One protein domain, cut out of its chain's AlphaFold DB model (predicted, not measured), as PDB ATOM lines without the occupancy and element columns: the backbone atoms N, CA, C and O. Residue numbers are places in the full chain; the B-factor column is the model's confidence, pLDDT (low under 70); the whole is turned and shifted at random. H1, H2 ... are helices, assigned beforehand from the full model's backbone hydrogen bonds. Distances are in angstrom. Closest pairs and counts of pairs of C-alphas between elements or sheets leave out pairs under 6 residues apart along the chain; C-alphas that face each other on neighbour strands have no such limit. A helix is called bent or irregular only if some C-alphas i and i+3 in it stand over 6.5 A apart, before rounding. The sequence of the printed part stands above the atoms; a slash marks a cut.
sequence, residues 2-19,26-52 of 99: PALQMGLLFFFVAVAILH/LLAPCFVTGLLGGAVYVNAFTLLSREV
ATOM      1  N   PRO A   2      33.607  -4.066 -18.413       78.38
ATOM      2  CA  PRO A   2      33.325  -5.502 -18.515       78.38
ATOM      3  C   PRO A   2      33.095  -6.150 -17.142       78.38
ATOM      4  O   PRO A   2      32.219  -6.994 -16.999       78.38
ATOM      5  N   ALA A   3      33.808  -5.692 -16.108       84.19
ATOM      6  CA  ALA A   3      33.691  -6.233 -14.755       84.19
ATOM      7  C   ALA A   3      32.256  -6.177 -14.197       84.19
ATOM      8  O   ALA A   3      31.800  -7.133 -13.577       84.19
ATOM      9  N   LEU A   4      31.523  -5.087 -14.460       87.00
ATOM     10  CA  LEU A   4      30.152  -4.932 -13.974       87.00
ATOM     11  C   LEU A   4      29.179  -5.867 -14.707       87.00
ATOM     12  O   LEU A   4      28.341  -6.492 -14.068       87.00
ATOM     13  N   GLN A   5      29.321  -6.014 -16.028       87.62
ATOM     14  CA  GLN A   5      28.493  -6.942 -16.811       87.62
ATOM     15  C   GLN A   5      28.739  -8.401 -16.398       87.62
ATOM     16  O   GLN A   5      27.778  -9.148 -16.222       87.62
ATOM     17  N   MET A   6      29.997  -8.779 -16.144       88.88
ATOM     18  CA  MET A   6      30.339 -10.108 -15.617       88.88
ATOM     19  C   MET A   6      29.768 -10.329 -14.209       88.88
ATOM     20  O   MET A   6      29.269 -11.411 -13.909       88.88
ATOM     21  N   GLY A   7      29.782  -9.296 -13.359       90.69
ATOM     22  CA  GLY A   7      29.163  -9.340 -12.034       90.69
ATOM     23  C   GLY A   7      27.649  -9.563 -12.088       90.69
ATOM     24  O   GLY A   7      27.133 -10.404 -11.352       90.69
ATOM     25  N   LEU A   8      26.934  -8.871 -12.986       89.69
ATOM     26  CA  LEU A   8      25.493  -9.080 -13.163       89.69
ATOM     27  C   LEU A   8      25.192 -10.470 -13.742       89.69
ATOM     28  O   LEU A   8      24.249 -11.108 -13.284       89.69
ATOM     29  N   LEU A   9      26.008 -10.981 -14.670       89.94
ATOM     30  CA  LEU A   9      25.873 -12.353 -15.171       89.94
ATOM     31  C   LEU A   9      25.993 -13.379 -14.037       89.94
ATOM     32  O   LEU A   9      25.126 -14.240 -13.897       89.94
ATOM     33  N   PHE A  10      27.013 -13.254 -13.184       90.38
ATOM     34  CA  PHE A  10      27.172 -14.135 -12.025       90.38
ATOM     35  C   PHE A  10      25.990 -14.029 -11.055       90.38
ATOM     36  O   PHE A  10      25.504 -15.046 -10.568       90.38
ATOM     37  N   PHE A  11      25.488 -12.815 -10.815       90.12
ATOM     38  CA  PHE A  11      24.297 -12.594  -9.998       90.12
ATOM     39  C   PHE A  11      23.070 -13.337 -10.552       90.12
ATOM     40  O   PHE A  11      22.414 -14.053  -9.799       90.12
ATOM     41  N   PHE A  12      22.784 -13.233 -11.855       89.31
ATOM     42  CA  PHE A  12      21.653 -13.942 -12.467       89.31
ATOM     43  C   PHE A  12      21.806 -15.463 -12.406       89.31
ATOM     44  O   PHE A  12      20.845 -16.155 -12.073       89.31
ATOM     45  N   VAL A  13      23.009 -15.987 -12.656       87.81
ATOM     46  CA  VAL A  13      23.286 -17.426 -12.527       87.81
ATOM     47  C   VAL A  13      23.107 -17.891 -11.079       87.81
ATOM     48  O   VAL A  13      22.460 -18.907 -10.835       87.81
ATOM     49  N   ALA A  14      23.609 -17.135 -10.099       87.62
ATOM     50  CA  ALA A  14      23.460 -17.462  -8.683       87.62
ATOM     51  C   ALA A  14      21.989 -17.457  -8.237       87.62
ATOM     52  O   ALA A  14      21.565 -18.371  -7.530       87.62
ATOM     53  N   VAL A  15      21.196 -16.474  -8.683       88.19
ATOM     54  CA  VAL A  15      19.745 -16.430  -8.436       88.19
ATOM     55  C   VAL A  15      19.052 -17.651  -9.040       88.19
ATOM     56  O   VAL A  15      18.191 -18.237  -8.385       88.19
ATOM     57  N   ALA A  16      19.454 -18.072 -10.240       85.19
ATOM     58  CA  ALA A  16      18.862 -19.219 -10.918       85.19
ATOM     59  C   ALA A  16      19.240 -20.580 -10.299       85.19
ATOM     60  O   ALA A  16      18.492 -21.541 -10.441       85.19
ATOM     61  N   ILE A  17      20.377 -20.683  -9.603       83.31
ATOM     62  CA  ILE A  17      20.759 -21.895  -8.857       83.31
ATOM     63  C   ILE A  17      20.096 -21.899  -7.475       83.31
ATOM     64  O   ILE A  17      19.415 -22.849  -7.100       83.31
ATOM     65  N   LEU A  18      20.277 -20.825  -6.702       82.00
ATOM     66  CA  LEU A  18      19.890 -20.777  -5.289       82.00
ATOM     67  C   LEU A  18      18.403 -20.480  -5.066       82.00
ATOM     68  O   LEU A  18      17.943 -20.565  -3.930       82.00
ATOM     69  N   HIS A  19      17.661 -20.092  -6.111       80.62
ATOM     70  CA  HIS A  19      16.233 -19.751  -6.045       80.62
ATOM     71  C   HIS A  19      15.893 -18.696  -4.974       80.62
ATOM     72  O   HIS A  19      14.765 -18.607  -4.496       80.62
ATOM     73  N   LEU A  26      12.970  -8.674 -10.170       87.31
ATOM     74  CA  LEU A  26      14.116  -9.109 -10.972       87.31
ATOM     75  C   LEU A  26      14.192  -8.397 -12.340       87.31
ATOM     76  O   LEU A  26      15.258  -8.338 -12.947       87.31
ATOM     77  N   LEU A  27      13.099  -7.774 -12.799       88.06
ATOM     78  CA  LEU A  27      13.122  -6.935 -13.999       88.06
ATOM     79  C   LEU A  27      13.986  -5.677 -13.826       88.06
ATOM     80  O   LEU A  27      14.557  -5.206 -14.806       88.06
ATOM     81  N   ALA A  28      14.124  -5.139 -12.610       90.69
ATOM     82  CA  ALA A  28      14.930  -3.942 -12.366       90.69
ATOM     83  C   ALA A  28      16.424  -4.148 -12.702       90.69
ATOM     84  O   ALA A  28      16.956  -3.372 -13.499       90.69
ATOM     85  N   PRO A  29      17.122  -5.185 -12.190       89.50
ATOM     86  CA  PRO A  29      18.497  -5.453 -12.603       89.50
ATOM     87  C   PRO A  29      18.607  -5.843 -14.085       89.50
ATOM     88  O   PRO A  29      19.592  -5.463 -14.712       89.50
ATOM     89  N   CYS A  30      17.605  -6.506 -14.683       88.94
ATOM     90  CA  CYS A  30      17.576  -6.752 -16.136       88.94
ATOM     91  C   CYS A  30      17.491  -5.452 -16.949       88.94
ATOM     92  O   CYS A  30      18.102  -5.320 -18.006       88.94
ATOM     93  N   PHE A  31      16.751  -4.458 -16.466       92.38
ATOM     94  CA  PHE A  31      16.716  -3.152 -17.112       92.38
ATOM     95  C   PHE A  31      18.084  -2.457 -17.032       92.38
ATOM     96  O   PHE A  31      18.556  -1.874 -18.008       92.38
ATOM     97  N   VAL A  32      18.763  -2.580 -15.888       91.31
ATOM     98  CA  VAL A  32      20.109  -2.029 -15.685       91.31
ATOM     99  C   VAL A  32      21.149  -2.714 -16.578       91.31
ATOM    100  O   VAL A  32      21.993  -2.011 -17.137       91.31
ATOM    101  N   THR A  33      21.097  -4.040 -16.777       90.94
ATOM    102  CA  THR A  33      22.008  -4.716 -17.727       90.94
ATOM    103  C   THR A  33      21.843  -4.171 -19.139       90.94
ATOM    104  O   THR A  33      22.846  -3.876 -19.791       90.94
ATOM    105  N   GLY A  34      20.598  -3.995 -19.589       90.19
ATOM    106  CA  GLY A  34      20.285  -3.451 -20.908       90.19
ATOM    107  C   GLY A  34      20.804  -2.026 -21.076       90.19
ATOM    108  O   GLY A  34      21.484  -1.727 -22.058       90.19
ATOM    109  N   LEU A  35      20.563  -1.158 -20.087       92.38
ATOM    110  CA  LEU A  35      21.027   0.230 -20.120       92.38
ATOM    111  C   LEU A  35      22.561   0.323 -20.145       92.38
ATOM    112  O   LEU A  35      23.120   1.087 -20.930       92.38
ATOM    113  N   LEU A  36      23.247  -0.479 -19.322       91.06
ATOM    114  CA  LEU A  36      24.711  -0.545 -19.303       91.06
ATOM    115  C   LEU A  36      25.276  -1.061 -20.630       91.06
ATOM    116  O   LEU A  36      26.246  -0.496 -21.135       91.06
ATOM    117  N   GLY A  37      24.672  -2.104 -21.206       89.12
ATOM    118  CA  GLY A  37      25.069  -2.643 -22.506       89.12
ATOM    119  C   GLY A  37      24.937  -1.606 -23.621       89.12
ATOM    120  O   GLY A  37      25.904  -1.348 -24.339       89.12
ATOM    121  N   GLY A  38      23.784  -0.937 -23.705       90.94
ATOM    122  CA  GLY A  38      23.540   0.121 -24.688       90.94
ATOM    123  C   GLY A  38      24.477   1.322 -24.527       90.94
ATOM    124  O   GLY A  38      25.000   1.837 -25.514       90.94
ATOM    125  N   ALA A  39      24.758   1.740 -23.289       91.31
ATOM    126  CA  ALA A  39      25.698   2.827 -23.022       91.31
ATOM    127  C   ALA A  39      27.124   2.485 -23.488       91.31
ATOM    128  O   ALA A  39      27.791   3.324 -24.095       91.31
ATOM    129  N   VAL A  40      27.587   1.254 -23.247       90.00
ATOM    130  CA  VAL A  40      28.899   0.785 -23.723       90.00
ATOM    131  C   VAL A  40      28.941   0.740 -25.249       90.00
ATOM    132  O   VAL A  40      29.924   1.211 -25.823       90.00
ATOM    133  N   TYR A  41      27.880   0.250 -25.894       89.81
ATOM    134  CA  TYR A  41      27.763   0.216 -27.352       89.81
ATOM    135  C   TYR A  41      27.900   1.624 -27.951       89.81
ATOM    136  O   TYR A  41      28.834   1.895 -28.705       89.81
ATOM    137  N   VAL A  42      27.042   2.568 -27.549       91.50
ATOM    138  CA  VAL A  42      27.056   3.939 -28.092       91.50
ATOM    139  C   VAL A  42      28.390   4.635 -27.820       91.50
ATOM    140  O   VAL A  42      28.921   5.321 -28.697       91.50
ATOM    141  N   ASN A  43      28.957   4.445 -26.627       91.62
ATOM    142  CA  ASN A  43      30.244   5.031 -26.272       91.62
ATOM    143  C   ASN A  43      31.385   4.496 -27.151       91.62
ATOM    144  O   ASN A  43      32.208   5.283 -27.613       91.62
ATOM    145  N   ALA A  44      31.420   3.190 -27.429       88.56
ATOM    146  CA  ALA A  44      32.441   2.587 -28.283       88.56
ATOM    147  C   ALA A  44      32.366   3.112 -29.725       88.56
ATOM    148  O   ALA A  44      33.375   3.568 -30.264       88.56
ATOM    149  N   PHE A  45      31.172   3.138 -30.328       88.69
ATOM    150  CA  PHE A  45      30.985   3.658 -31.688       88.69
ATOM    151  C   PHE A  45      31.273   5.161 -31.786       88.69
ATOM    152  O   PHE A  45      31.871   5.619 -32.761       88.69
ATOM    153  N   THR A  46      30.907   5.937 -30.762       89.75
ATOM    154  CA  THR A  46      31.208   7.377 -30.710       89.75
ATOM    155  C   THR A  46      32.709   7.627 -30.607       89.75
ATOM    156  O   THR A  46      33.231   8.494 -31.308       89.75
ATOM    157  N   LEU A  47      33.414   6.863 -29.769       89.56
ATOM    158  CA  LEU A  47      34.860   6.978 -29.605       89.56
ATOM    159  C   LEU A  47      35.589   6.610 -30.900       89.56
ATOM    160  O   LEU A  47      36.440   7.368 -31.359       89.56
ATOM    161  N   LEU A  48      35.192   5.509 -31.542       88.75
ATOM    162  CA  LEU A  48      35.769   5.068 -32.812       88.75
ATOM    163  C   LEU A  48      35.526   6.082 -33.938       88.75
ATOM    164  O   LEU A  48      36.384   6.313 -34.780       88.75
ATOM    165  N   SER A  49      34.365   6.734 -33.929       85.81
ATOM    166  CA  SER A  49      34.036   7.803 -34.869       85.81
ATOM    167  C   SER A  49      34.892   9.061 -34.653       85.81
ATOM    168  O   SER A  49      35.211   9.751 -35.620       85.81
ATOM    169  N   ARG A  50      35.283   9.381 -33.413       87.88
ATOM    170  CA  ARG A  50      36.018  10.619 -33.087       87.88
ATOM    171  C   ARG A  50      37.539  10.491 -33.136       87.88
ATOM    172  O   ARG A  50      38.181  11.428 -33.593       87.88
ATOM    173  N   GLU A  51      38.095   9.379 -32.665       88.00
ATOM    174  CA  GLU A  51      39.547   9.205 -32.484       88.00
ATOM    175  C   GLU A  51      40.243   8.573 -33.701       88.00
ATOM    176  O   GLU A  51      41.457   8.689 -33.855       88.00
ATOM    177  N   VAL A  52      39.501   7.895 -34.586       87.50
ATOM    178  CA  VAL A  52      40.092   7.231 -35.757       87.50
ATOM    179  C   VAL A  52      40.263   8.211 -36.915       87.50
ATOM    180  O   VAL A  52      39.350   8.957 -37.271       87.50
TER     181      VAL A  52
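What this domain is: This is residues 2 to 19 and 26 to 52 of the 99 residues of an uncharacterized protein of Coccomyxa subellipsoidea (strain C-169) (UniProt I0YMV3). Two straight helices run side by side in opposite ways, loosely paired, and the longer one, H2, reaches well beyond the shorter one, H1. Residues 41 to 52, of which 41 to 51 belong to H2, stick out free as an arm that makes much of the length. The printed part has 45 residues with two named helices, H1 then H2, and no named strand; the class is all helix. It is only just loose, close to extended, with a radius of gyration of the C-alphas of 13.9 A, and it spans 46 by 18 by 9 A.

How they stand to each other: H1, residues 2 to 18, and H2, residues 26 to 51, touch, with 5 pairs of C-alphas within 8 A. Their closest C-alphas are those of Gln 5 and Thr 33, 6.9 A apart. H1 touches H2 with residues 5 to 8 alone, and H2 touches H1 with residues 29 to 37 alone. The two run opposite ways at a shallow tilt of 20 degrees, and their centres are 17.4 A apart. In H1 and H2 every backbone O i to N i+4 pair is within hydrogen-bond range.

Where its parts are: H1 begins at C-alpha 2, at (33.325, -5.502, -18.515), and is 24.3 A long from first to last C-alpha. H2 begins at C-alpha 26, at (14.116, -9.109, -10.972), and ends at C-alpha 51, at (39.547, 9.205, -32.484), 38.0 A away. Neither helix is bent.

The domain as a whole: The two C-alphas farthest apart are those of His 19 and Val 52, at 46.7 A. Without the stretch that stands free, the body has 33 residues and spans 30 by 20 by 7 A. Residues 20 to 25 are not printed, and C-alphas 19 and 26 are 11.9 A apart across the cut. The link from H1 to H2 runs across this cut. The mean pLDDT of the printed part is 88.5, and no printed residue is under 70.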